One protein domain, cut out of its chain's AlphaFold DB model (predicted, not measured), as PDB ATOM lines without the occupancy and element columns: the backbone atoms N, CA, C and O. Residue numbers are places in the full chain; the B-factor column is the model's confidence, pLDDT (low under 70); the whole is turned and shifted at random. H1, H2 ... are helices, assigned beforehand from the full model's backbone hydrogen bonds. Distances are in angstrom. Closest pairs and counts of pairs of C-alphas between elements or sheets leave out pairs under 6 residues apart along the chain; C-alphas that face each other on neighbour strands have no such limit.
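What this domain is: This is residues 75 to 169 of the 182 residues of an uncharacterized protein of Puccinia graminis f. sp. tritici (UniProt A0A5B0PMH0). H4 lies in the middle of five helices; H2 crosses it, the longest helix, H3, runs back along it, and H1 and H5 lie farthest out. The 95 printed residues, all helix in class with H1 to H5 in order and no named strand, are compact, with a radius of gyration of the C-alphas of 13.2 A and spans of 36 by 29 by 27 A.

How they stand to each other: H1, residues 75 to 83, touches H2, residues 91 to 99, about perpendicular at 77 degrees; the closest C-alphas, Leu 81 and Gly 92, are 4.1 A apart. H2 touches H4, residues 143 to 155, at a steep tilt of 46 degrees, the closest C-alphas, Val 95 and Leu 152, 5.6 A apart. H3, residues 115 to 130, only just touches H4, with 3 pairs of C-alphas within 8 A, closest Val 126 and Gly 149 at 7.5 A, in a helical hairpin. H5, residues 159 to 169, touches no helix. Every O i to N i+4 pair is within hydrogen-bond range in H1 to H4, 6 of 7 in H5.

Where its parts are: H1 begins at C-alpha 75 (632.251, 421.048, 436.490); H5 ends at C-alpha 169 (639.278, 409.640, 448.468). H3 is 21.5 A long, H4 18.3 A.

The domain as a whole: The printed part has no cut. The links H2 to H3 and H3 to H4 are long. The model's pLDDT is under 70 at residues 75 to 88, 91 and 161 to 169.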
ATOM      1  N   ASP A  75     631.881 419.836 437.242       47.72
ATOM      2  CA  ASP A  75     632.251 421.048 436.490       47.72
ATOM      3  C   ASP A  75     633.579 420.928 435.723       47.72
ATOM      4  O   ASP A  75     633.752 421.520 434.654       47.72
ATOM      5  N   ASN A  76     634.547 420.178 436.264       53.81
ATOM      6  CA  ASN A  76     635.826 419.946 435.593       53.81
ATOM      7  C   ASN A  76     635.655 418.992 434.406       53.81
ATOM      8  O   ASN A  76     636.350 419.145 433.402       53.81
ATOM      9  N   VAL A  77     634.731 418.032 434.510       55.56
ATOM     10  CA  VAL A  77     634.382 417.114 433.420       55.56
ATOM     11  C   VAL A  77     633.663 417.876 432.310       55.56
ATOM     12  O   VAL A  77     634.104 417.818 431.164       55.56
ATOM     13  N   ASP A  78     632.644 418.673 432.630       54.47
ATOM     14  CA  ASP A  78     631.874 419.420 431.627       54.47
ATOM     15  C   ASP A  78     632.720 420.459 430.885       54.47
ATOM     16  O   ASP A  78     632.692 420.534 429.651       54.47
ATOM     17  N   ARG A  79     633.554 421.211 431.613       58.28
ATOM     18  CA  ARG A  79     634.508 422.153 431.011       58.28
ATOM     19  C   ARG A  79     635.478 421.448 430.061       58.28
ATOM     20  O   ARG A  79     635.816 421.978 429.004       58.28
ATOM     21  N   PHE A  80     635.917 420.246 430.422       60.22
ATOM     22  CA  PHE A  80     636.860 419.460 429.633       60.22
ATOM     23  C   PHE A  80     636.231 418.900 428.350       60.22
ATOM     24  O   PHE A  80     636.839 418.985 427.278       60.22
ATOM     25  N   LEU A  81     635.007 418.375 428.449       60.16
ATOM     26  CA  LEU A  81     634.250 417.851 427.313       60.16
ATOM     27  C   LEU A  81     634.019 418.917 426.231       60.16
ATOM     28  O   LEU A  81     633.898 418.568 425.055       60.16
ATOM     29  N   GLN A  82     633.992 420.197 426.614       59.47
ATOM     30  CA  GLN A  82     633.857 421.333 425.702       59.47
ATOM     31  C   GLN A  82     635.195 421.827 425.122       59.47
ATOM     32  O   GLN A  82     635.209 422.313 423.993       59.47
ATOM     33  N   ALA A  83     636.308 421.698 425.854       57.88
ATOM     34  CA  ALA A  83     637.593 422.300 425.479       57.88
ATOM     35  C   ALA A  83     638.451 421.456 424.516       57.88
ATOM     36  O   ALA A  83     639.208 422.020 423.728       57.88
ATOM     37  N   ASN A  84     638.352 420.122 424.558       61.47
ATOM     38  CA  ASN A  84     639.253 419.235 423.807       61.47
ATOM     39  C   ASN A  84     638.598 418.660 422.553       61.47
ATOM     40  O   ASN A  84     637.406 418.344 422.557       61.47
ATOM     41  N   GLN A  85     639.390 418.489 421.487       65.00
ATOM     42  CA  GLN A  85     638.930 417.955 420.205       65.00
ATOM     43  C   GLN A  85     639.589 416.612 419.869       65.00
ATOM     44  O   GLN A  85     640.794 416.446 420.013       65.00
ATOM     45  N   PHE A  86     638.789 415.677 419.363       61.16
ATOM     46  CA  PHE A  86     639.192 414.381 418.829       61.16
ATOM     47  C   PHE A  86     638.628 414.259 417.405       61.16
ATOM     48  O   PHE A  86     637.413 414.328 417.206       61.16
ATOM     49  N   HIS A  87     639.507 414.165 416.401       62.41
ATOM     50  CA  HIS A  87     639.153 414.166 414.968       62.41
ATOM     51  C   HIS A  87     638.183 415.296 414.551       62.41
ATOM     52  O   HIS A  87     637.184 415.065 413.868       62.41
ATOM     53  N   GLY A  88     638.449 416.531 414.995       67.12
ATOM     54  CA  GLY A  88     637.649 417.715 414.643       67.12
ATOM     55  C   GLY A  88     636.276 417.806 415.326       67.12
ATOM     56  O   GLY A  88     635.469 418.664 414.975       67.12
ATOM     57  N   LYS A  89     635.984 416.934 416.300       71.44
ATOM     58  CA  LYS A  89     634.783 416.988 417.152       71.44
ATOM     59  C   LYS A  89     635.199 417.180 418.601       71.44
ATOM     60  O   LYS A  89     636.236 416.672 419.005       71.44
ATOM     61  N   THR A  90     634.388 417.861 419.408       75.69
ATOM     62  CA  THR A  90     634.659 417.931 420.849       75.69
ATOM     63  C   THR A  90     634.571 416.540 421.482       75.69
ATOM     64  O   THR A  90     633.734 415.726 421.076       75.69
ATOM     65  N   VAL A  91     635.405 416.261 422.488       69.44
ATOM     66  CA  VAL A  91     635.377 414.987 423.231       69.44
ATOM     67  C   VAL A  91     633.981 414.731 423.805       69.44
ATOM     68  O   VAL A  91     633.466 413.623 423.681       69.44
ATOM     69  N   GLY A  92     633.310 415.773 424.308       71.25
ATOM     70  CA  GLY A  92     631.910 415.715 424.734       71.25
ATOM     71  C   GLY A  92     630.972 415.180 423.667       71.25
ATOM     72  O   GLY A  92     630.165 414.299 423.940       71.25
ATOM     73  N   ARG A  93     631.109 415.650 422.426       75.44
ATOM     74  CA  ARG A  93     630.268 415.190 421.317       75.44
ATOM     75  C   ARG A  93     630.586 413.753 420.915       75.44
ATOM     76  O   ARG A  93     629.669 413.008 420.580       75.44
ATOM     77  N   VAL A  94     631.858 413.356 420.945       78.38
ATOM     78  CA  VAL A  94     632.273 411.970 420.668       78.38
ATOM     79  C   VAL A  94     631.674 411.024 421.707       78.38
ATOM     80  O   VAL A  94     631.006 410.065 421.333       78.38
ATOM     81  N   VAL A  95     631.829 411.340 422.992       79.88
ATOM     82  CA  VAL A  95     631.289 410.540 424.098       79.88
ATOM     83  C   VAL A  95     629.761 410.516 424.059       79.88
ATOM     84  O   VAL A  95     629.177 409.438 424.124       79.88
ATOM     85  N   GLN A  96     629.109 411.666 423.855       81.50
ATOM     86  CA  GLN A  96     627.650 411.748 423.779       81.50
ATOM     87  C   GLN A  96     627.083 410.891 422.645       81.50
ATOM     88  O   GLN A  96     626.079 410.214 422.841       81.50
ATOM     89  N   ASN A  97     627.725 410.869 421.473       85.12
ATOM     90  CA  ASN A  97     627.291 410.006 420.372       85.12
ATOM     91  C   ASN A  97     627.341 408.525 420.770       85.12
ATOM     92  O   ASN A  97     626.410 407.781 420.468       85.12
ATOM     93  N   GLN A  98     628.391 408.119 421.486       83.88
ATOM     94  CA  GLN A  98     628.614 406.736 421.905       83.88
ATOM     95  C   GLN A  98     627.611 406.267 422.962       83.88
ATOM     96  O   GLN A  98     627.168 405.121 422.916       83.88
ATOM     97  N   ILE A  99     627.206 407.154 423.872       86.31
ATOM     98  CA  ILE A  99     626.271 406.832 424.963       86.31
ATOM     99  C   ILE A  99     624.828 407.272 424.695       86.31
ATOM    100  O   ILE A  99     623.962 407.035 425.528       86.31
ATOM    101  N   SER A 100     624.548 407.906 423.554       84.75
ATOM    102  CA  SER A 100     623.232 408.487 423.228       84.75
ATOM    103  C   SER A 100     622.072 407.493 423.316       84.75
ATOM    104  O   SER A 100     620.943 407.881 423.603       84.75
ATOM    105  N   ARG A 101     622.354 406.212 423.068       78.44
ATOM    106  CA  ARG A 101     621.381 405.116 423.108       78.44
ATOM    107  C   ARG A 101     621.414 404.324 424.413       78.44
ATOM    108  O   ARG A 101     620.603 403.419 424.561       78.44
ATOM    109  N   MET A 102     622.339 404.641 425.317       82.88
ATOM    110  CA  MET A 102     622.511 403.916 426.567       82.88
ATOM    111  C   MET A 102     621.481 404.397 427.589       82.88
ATOM    112  O   MET A 102     621.454 405.571 427.971       82.88
ATOM    113  N   ALA A 103     620.638 403.486 428.055       81.19
ATOM    114  CA  ALA A 103     619.683 403.757 429.114       81.19
ATOM    115  C   ALA A 103     620.387 403.856 430.476       81.19
ATOM    116  O   ALA A 103     621.407 403.218 430.733       81.19
ATOM    117  N   SER A 104     619.799 404.600 431.414       77.94
ATOM    118  CA  SER A 104     620.331 404.719 432.780       77.94
ATOM    119  C   SER A 104     620.498 403.363 433.477       77.94
ATOM    120  O   SER A 104     621.423 403.195 434.262       77.94
ATOM    121  N   ALA A 105     619.635 402.389 433.168       77.75
ATOM    122  CA  ALA A 105     619.700 401.030 433.711       77.75
ATOM    123  C   ALA A 105     620.880 400.196 433.169       77.75
ATOM    124  O   ALA A 105     621.240 399.185 433.774       77.75
ATOM    125  N   GLU A 106     621.472 400.608 432.044       80.56
ATOM    126  CA  GLU A 106     622.623 399.957 431.406       80.56
ATOM    127  C   GLU A 106     623.960 400.499 431.931       80.56
ATOM    128  O   GLU A 106     625.000 399.871 431.734       80.56
ATOM    129  N   LYS A 107     623.941 401.633 432.651       88.50
ATOM    130  CA  LYS A 107     625.117 402.142 433.363       88.50
ATOM    131  C   LYS A 107     625.566 401.157 434.433       88.50
ATOM    132  O   LYS A 107     624.729 400.521 435.073       88.50
ATOM    133  N   LEU A 108     626.874 401.068 434.673       88.19
ATOM    134  CA  LEU A 108     627.420 400.197 435.710       88.19
ATOM    135  C   LEU A 108     626.830 400.567 437.072       88.19
ATOM    136  O   LEU A 108     627.076 401.662 437.585       88.19
ATOM    137  N   LYS A 109     626.060 399.643 437.646       85.38
ATOM    138  CA  LYS A 109     625.407 399.832 438.937       85.38
ATOM    139  C   LYS A 109     626.428 399.815 440.076       85.38
ATOM    140  O   LYS A 109     627.457 399.144 439.965       85.38
ATOM    141  N   PRO A 110     626.129 400.471 441.211       83.12
ATOM    142  CA  PRO A 110     627.032 400.484 442.358       83.12
ATOM    143  C   PRO A 110     627.332 399.105 442.956       83.12
ATOM    144  O   PRO A 110     628.408 398.899 443.505       83.12
ATOM    145  N   ASP A 111     626.385 398.172 442.850       82.81
ATOM    146  CA  ASP A 111     626.522 396.789 443.310       82.81
ATOM    147  C   ASP A 111     627.256 395.883 442.304       82.81
ATOM    148  O   ASP A 111     627.508 394.717 442.596       82.81
ATOM    149  N   GLY A 112     627.583 396.400 441.114       84.25
ATOM    150  CA  GLY A 112     628.217 395.647 440.033       84.25
ATOM    151  C   GLY A 112     627.335 394.560 439.411       84.25
ATOM    152  O   GLY A 112     627.822 393.791 438.587       84.25
ATOM    153  N   SER A 113     626.043 394.489 439.755       88.12
ATOM    154  CA  SER A 113     625.149 393.391 439.346       88.12
ATOM    155  C   SER A 113     624.984 393.251 437.829       88.12
ATOM    156  O   SER A 113     624.660 392.172 437.338       88.12
ATOM    157  N   ASN A 114     625.229 394.322 437.070       91.50
ATOM    158  CA  ASN A 114     625.166 394.348 435.610       91.50
ATOM    159  C   ASN A 114     626.544 394.424 434.924       91.50
ATOM    160  O   ASN A 114     626.605 394.789 433.749       91.50
ATOM    161  N   PHE A 115     627.636 394.081 435.621       88.75
ATOM    162  CA  PHE A 115     629.003 394.217 435.101       88.75
ATOM    163  C   PHE A 115     629.207 393.544 433.738       88.75
ATOM    164  O   PHE A 115     629.743 394.178 432.838       88.75
ATOM    165  N   GLY A 116     628.737 392.306 433.550       88.88
ATOM    166  CA  GLY A 116     628.923 391.587 432.282       88.88
ATOM    167  C   GLY A 116     628.266 392.290 431.087       88.88
ATOM    168  O   GLY A 116     628.878 392.425 430.030       88.88
ATOM    169  N   THR A 117     627.045 392.801 431.261       89.56
ATOM    170  CA  THR A 117     626.344 393.573 430.221       89.56
ATOM    171  C   THR A 117     627.050 394.901 429.945       89.56
ATOM    172  O   THR A 117     627.240 395.273 428.788       89.56
ATOM    173  N   TRP A 118     627.477 395.597 431.000       92.19
ATOM    174  CA  TRP A 118     628.212 396.855 430.887       92.19
ATOM    175  C   TRP A 118     629.568 396.674 430.189       92.19
ATOM    176  O   TRP A 118     629.927 397.461 429.315       92.19
ATOM    177  N   GLU A 119     630.307 395.613 430.511       90.12
ATOM    178  CA  GLU A 119     631.599 395.311 429.897       90.12
ATOM    179  C   GLU A 119     631.448 395.043 428.395       90.12
ATOM    180  O   GLU A 119     632.209 395.590 427.595       90.12
ATOM    181  N   MET A 120     630.446 394.257 427.983       90.19
ATOM    182  CA  MET A 120     630.169 394.025 426.560       90.19
ATOM    183  C   MET A 120     629.873 395.333 425.824       90.19
ATOM    184  O   MET A 120     630.470 395.587 424.777       90.19
ATOM    185  N   PHE A 121     629.027 396.191 426.407       90.81
ATOM    186  CA  PHE A 121     628.744 397.516 425.861       90.81
ATOM    187  C   PHE A 121     630.030 398.333 425.687       90.81
ATOM    188  O   PHE A 121     630.295 398.851 424.601       90.81
ATOM    189  N   MET A 122     630.872 398.398 426.721       90.62
ATOM    190  CA  MET A 122     632.122 399.158 426.686       90.62
ATOM    191  C   MET A 122     633.088 398.641 425.623       90.62
ATOM    192  O   MET A 122     633.646 399.447 424.878       90.62
ATOM    193  N   ARG A 123     633.240 397.317 425.496       91.69
ATOM    194  CA  ARG A 123     634.085 396.687 424.468       91.69
ATOM    195  C   ARG A 123     633.629 397.019 423.052       91.69
ATOM    196  O   ARG A 123     634.469 397.186 422.171       91.69
ATOM    197  N   GLU A 124     632.323 397.126 422.818       91.56
ATOM    198  CA  GLU A 124     631.798 397.595 421.533       91.56
ATOM    199  C   GLU A 124     632.150 399.059 421.276       91.56
ATOM    200  O   GLU A 124     632.671 399.372 420.206       91.56
ATOM    201  N   ARG A 125     631.945 399.945 422.260       90.69
ATOM    202  CA  ARG A 125     632.237 401.378 422.099       90.69
ATOM    203  C   ARG A 125     633.718 401.639 421.812       90.69
ATOM    204  O   ARG A 125     634.044 402.412 420.916       90.69
ATOM    205  N   VAL A 126     634.636 400.977 422.522       90.12
ATOM    206  CA  VAL A 126     636.078 401.157 422.259       90.12
ATOM    207  C   VAL A 126     636.535 400.497 420.964       90.12
ATOM    208  O   VAL A 126     637.452 401.006 420.322       90.12
ATOM    209  N   ARG A 127     635.866 399.428 420.518       91.31
ATOM    210  CA  ARG A 127     636.084 398.894 419.169       91.31
ATOM    211  C   ARG A 127     635.697 399.927 418.111       91.31
ATOM    212  O   ARG A 127     636.448 400.105 417.163       91.31
ATOM    213  N   GLU A 128     634.571 400.620 418.267       90.38
ATOM    214  CA  GLU A 128     634.152 401.667 417.325       90.38
ATOM    215  C   GLU A 128     635.091 402.885 417.336       90.38
ATOM    216  O   GLU A 128     635.388 403.441 416.281       90.38
ATOM    217  N   LEU A 129     635.563 403.302 418.514       88.50
ATOM    218  CA  LEU A 129     636.393 404.503 418.664       88.50
ATOM    219  C   LEU A 129     637.868 404.282 418.322       88.50
ATOM    220  O   LEU A 129     638.490 405.140 417.702       88.50
ATOM    221  N   PHE A 130     638.432 403.158 418.761       89.62
ATOM    222  CA  PHE A 130     639.875 402.905 418.741       89.62
ATOM    223  C   PHE A 130     640.250 401.668 417.922       89.62
ATOM    224  O   PHE A 130     641.421 401.308 417.863       89.62
ATOM    225  N   SER A 131     639.276 401.005 417.287       92.00
ATOM    226  CA  SER A 131     639.482 399.743 416.558       92.00
ATOM    227  C   SER A 131     640.053 398.610 417.425       92.00
ATOM    228  O   SER A 131     640.595 397.640 416.900       92.00
ATOM    229  N   ASP A 132     639.900 398.697 418.752       89.62
ATOM    230  CA  ASP A 132     640.460 397.738 419.705       89.62
ATOM    231  C   ASP A 132     639.465 397.410 420.838       89.62
ATOM    232  O   ASP A 132     639.236 398.232 421.726       89.62
ATOM    233  N   PRO A 133     638.875 396.198 420.864       89.62
ATOM    234  CA  PRO A 133     637.927 395.794 421.902       89.62
ATOM    235  C   PRO A 133     638.582 395.479 423.256       89.62
ATOM    236  O   PRO A 133     637.865 395.161 424.203       89.62
ATOM    237  N   LEU A 134     639.916 395.480 423.341       88.19
ATOM    238  CA  LEU A 134     640.687 395.259 424.568       88.19
ATOM    239  C   LEU A 134     641.476 396.512 424.966       88.19
ATOM    240  O   LEU A 134     642.435 396.419 425.730       88.19
ATOM    241  N   TRP A 135     641.086 397.680 424.449       91.00
ATOM    242  CA  TRP A 135     641.804 398.937 424.652       91.00
ATOM    243  C   TRP A 135     642.025 399.266 426.138       91.00
ATOM    244  O   TRP A 135     643.132 399.614 426.528       91.00
ATOM    245  N   TYR A 136     641.019 399.049 426.996       85.31
ATOM    246  CA  TYR A 136     641.135 399.278 428.447       85.31
ATOM    247  C   TYR A 136     642.091 398.317 429.176       85.31
ATOM    248  O   TYR A 136     642.372 398.509 430.354       85.31
ATOM    249  N   SER A 137     642.574 397.263 428.517       86.44
ATOM    250  CA  SER A 137     643.557 396.330 429.085       86.44
ATOM    251  C   SER A 137     644.997 396.691 428.711       86.44
ATOM    252  O   SER A 137     645.911 395.910 428.977       86.44
ATOM    253  N   LYS A 138     645.203 397.824 428.034       83.56
ATOM    254  CA  LYS A 138     646.495 398.255 427.507       83.56
ATOM    255  C   LYS A 138     646.810 399.661 427.993       83.56
ATOM    256  O   LYS A 138     645.935 400.519 428.088       83.56
ATOM    257  N   VAL A 139     648.098 399.918 428.180       79.94
ATOM    258  CA  VAL A 139     648.588 401.272 428.432       79.94
ATOM    259  C   VAL A 139     648.384 402.114 427.171       79.94
ATOM    260  O   VAL A 139     648.917 401.787 426.109       79.94
ATOM    261  N   CYS A 140     647.632 403.211 427.288       79.75
ATOM    262  CA  CYS A 140     647.445 404.175 426.207       79.75
ATOM    263  C   CYS A 140     648.504 405.281 426.287       79.75
ATOM    264  O   CYS A 140     648.585 405.992 427.285       79.75
ATOM    265  N   VAL A 141     649.304 405.436 425.228       78.69
ATOM    266  CA  VAL A 141     650.315 406.508 425.106       78.69
ATOM    267  C   VAL A 141     649.774 407.761 424.414       78.69
ATOM    268  O   VAL A 141     650.360 408.833 424.531       78.69
ATOM    269  N   ASP A 142     648.655 407.633 423.698       78.31
ATOM    270  CA  ASP A 142     647.969 408.753 423.061       78.31
ATOM    271  C   ASP A 142     647.083 409.462 424.092       78.31
ATOM    272  O   ASP A 142     646.090 408.912 424.576       78.31
ATOM    273  N   GLN A 143     647.452 410.699 424.420       73.38
ATOM    274  CA  GLN A 143     646.770 411.501 425.431       73.38
ATOM    275  C   GLN A 143     645.301 411.784 425.066       73.38
ATOM    276  O   GLN A 143     644.453 411.854 425.955       73.38
ATOM    277  N   PHE A 144     644.967 411.923 423.782       74.00
ATOM    278  CA  PHE A 144     643.601 412.209 423.345       74.00
ATOM    279  C   PHE A 144     642.719 410.962 423.383       74.00
ATOM    280  O   PHE A 144     641.570 411.035 423.822       74.00
ATOM    281  N   GLN A 145     643.243 409.805 422.977       80.56
ATOM    282  CA  GLN A 145     642.516 408.542 423.129       80.56
ATOM    283  C   GLN A 145     642.296 408.208 424.602       80.56
ATOM    284  O   GLN A 145     641.183 407.863 424.996       80.56
ATOM    285  N   GLU A 146     643.331 408.379 425.428       79.81
ATOM    286  CA  GLU A 146     643.251 408.170 426.873       79.81
ATOM    287  C   GLU A 146     642.141 409.033 427.491       79.81
ATOM    288  O   GLU A 146     641.324 408.565 428.287       79.81
ATOM    289  N   GLN A 147     642.068 410.294 427.069       72.19
ATOM    290  CA  GLN A 147     641.034 411.237 427.472       72.19
ATOM    291  C   GLN A 147     639.625 410.797 427.059       72.19
ATOM    292  O   GLN A 147     638.733 410.742 427.906       72.19
ATOM    293  N   VAL A 148     639.417 410.450 425.786       78.38
ATOM    294  CA  VAL A 148     638.119 409.967 425.290       78.38
ATOM    295  C   VAL A 148     637.696 408.702 426.042       78.38
ATOM    296  O   VAL A 148     636.553 408.609 426.493       78.38
ATOM    297  N   GLY A 149     638.621 407.760 426.247       85.31
ATOM    298  CA  GLY A 149     638.366 406.515 426.970       85.31
ATOM    299  C   GLY A 149     637.997 406.739 428.437       85.31
ATOM    300  O   GLY A 149     637.070 406.102 428.941       85.31
ATOM    301  N   ARG A 150     638.648 407.685 429.124       82.31
ATOM    302  CA  ARG A 150     638.297 408.067 430.504       82.31
ATOM    303  C   ARG A 150     636.930 408.730 430.594       82.31
ATOM    304  O   ARG A 150     636.146 408.388 431.477       82.31
ATOM    305  N   SER A 151     636.631 409.659 429.691       78.00
ATOM    306  CA  SER A 151     635.329 410.325 429.659       78.00
ATOM    307  C   SER A 151     634.197 409.337 429.378       78.00
ATOM    308  O   SER A 151     633.159 409.396 430.034       78.00
ATOM    309  N   LEU A 152     634.415 408.389 428.465       85.50
ATOM    310  CA  LEU A 152     633.467 407.316 428.186       85.50
ATOM    311  C   LEU A 152     633.249 406.409 429.409       85.50
ATOM    312  O   LEU A 152     632.109 406.091 429.741       85.50
ATOM    313  N   LEU A 153     634.320 406.045 430.120       87.44
ATOM    314  CA  LEU A 153     634.228 405.248 431.346       87.44
ATOM    315  C   LEU A 153     633.380 405.962 432.408       87.44
ATOM    316  O   LEU A 153     632.462 405.374 432.964       87.44
ATOM    317  N   LEU A 154     633.633 407.247 432.660       82.88
ATOM    318  CA  LEU A 154     632.877 408.016 433.654       82.88
ATOM    319  C   LEU A 154     631.402 408.189 433.271       82.88
ATOM    320  O   LEU A 154     630.529 408.109 434.131       82.88
ATOM    321  N   ALA A 155     631.110 408.394 431.986       83.12
ATOM    322  CA  ALA A 155     629.744 408.605 431.518       83.12
ATOM    323  C   ALA A 155     628.865 407.339 431.589       83.12
ATOM    324  O   ALA A 155     627.632 407.438 431.626       83.12
ATOM    325  N   THR A 156     629.492 406.159 431.628       86.94
ATOM    326  CA  THR A 156     628.832 404.843 431.609       86.94
ATOM    327  C   THR A 156     628.696 404.196 432.982       86.94
ATOM    328  O   THR A 156     628.183 403.086 433.096       86.94
ATOM    329  N   VAL A 157     629.098 404.898 434.037       86.19
ATOM    330  CA  VAL A 157     628.999 404.443 435.423       86.19
ATOM    331  C   VAL A 157     627.867 405.185 436.135       86.19
ATOM    332  O   VAL A 157     627.573 406.345 435.830       86.19
ATOM    333  N   ASP A 158     627.193 404.518 437.074       82.00
ATOM    334  CA  ASP A 158     626.149 405.146 437.875       82.00
ATOM    335  C   ASP A 158     626.701 406.339 438.676       82.00
ATOM    336  O   ASP A 158     627.758 406.273 439.310       82.00
ATOM    337  N   THR A 159     625.961 407.449 438.668       73.00
ATOM    338  CA  THR A 159     626.372 408.696 439.332       73.00
ATOM    339  C   THR A 159     626.606 408.535 440.834       73.00
ATOM    340  O   THR A 159     627.440 409.244 441.394       73.00
ATOM    341  N   ALA A 160     625.933 407.599 441.508       71.06
ATOM    342  CA  ALA A 160     626.191 407.296 442.909       71.06
ATOM    343  C   ALA A 160     627.567 406.648 443.096       71.06
ATOM    344  O   ALA A 160     628.253 406.971 444.065       71.06
ATOM    345  N   LEU A 161     628.017 405.808 442.157       69.19
ATOM    346  CA  LEU A 161     629.364 405.239 442.181       69.19
ATOM    347  C   LEU A 161     630.415 406.303 441.845       69.19
ATOM    348  O   LEU A 161     631.425 406.382 442.537       69.19
ATOM    349  N   VAL A 162     630.140 407.200 440.892       65.00
ATOM    350  CA  VAL A 162     631.001 408.366 440.618       65.00
ATOM    351  C   VAL A 162     631.122 409.256 441.861       65.00
ATOM    352  O   VAL A 162     632.230 409.564 442.296       65.00
ATOM    353  N   ARG A 163     630.008 409.604 442.517       62.44
ATOM    354  CA  ARG A 163     630.023 410.379 443.768       62.44
ATOM    355  C   ARG A 163     630.725 409.639 444.899       62.44
ATOM    356  O   ARG A 163     631.442 410.277 445.657       62.44
ATOM    357  N   ASN A 164     630.544 408.327 445.032       58.31
ATOM    358  CA  ASN A 164     631.220 407.535 446.059       58.31
ATOM    359  C   ASN A 164     632.728 407.451 445.804       58.31
ATOM    360  O   ASN A 164     633.493 407.604 446.747       58.31
ATOM    361  N   LEU A 165     633.168 407.320 444.550       56.22
ATOM    362  CA  LEU A 165     634.583 407.396 444.168       56.22
ATOM    363  C   LEU A 165     635.183 408.771 444.485       56.22
ATOM    364  O   LEU A 165     636.304 408.860 444.987       56.22
ATOM    365  N   LEU A 166     634.432 409.845 444.234       54.72
ATOM    366  CA  LEU A 166     634.856 411.207 444.560       54.72
ATOM    367  C   LEU A 166     634.849 411.473 446.078       54.72
ATOM    368  O   LEU A 166     635.715 412.195 446.567       54.72
ATOM    369  N   LYS A 167     633.928 410.859 446.833       50.22
ATOM    370  CA  LYS A 167     633.798 410.995 448.296       50.22
ATOM    371  C   LYS A 167     634.764 410.108 449.093       50.22
ATOM    372  O   LYS A 167     635.243 410.534 450.135       50.22
ATOM    373  N   GLN A 168     635.077 408.894 448.630       45.50
ATOM    374  CA  GLN A 168     635.921 407.917 449.347       45.50
ATOM    375  C   GLN A 168     637.432 408.150 449.196       45.50
ATOM    376  O   GLN A 168     638.232 407.370 449.719       45.50
ATOM    377  N   LYS A 169     637.860 409.248 448.562       44.53
ATOM    378  CA  LYS A 169     639.278 409.640 448.468       44.53
ATOM    379  C   LYS A 169     639.919 410.007 449.822       44.53
ATOM    380  O   LYS A 169     641.110 410.299 449.853       44.53
TER     381      LYS A 169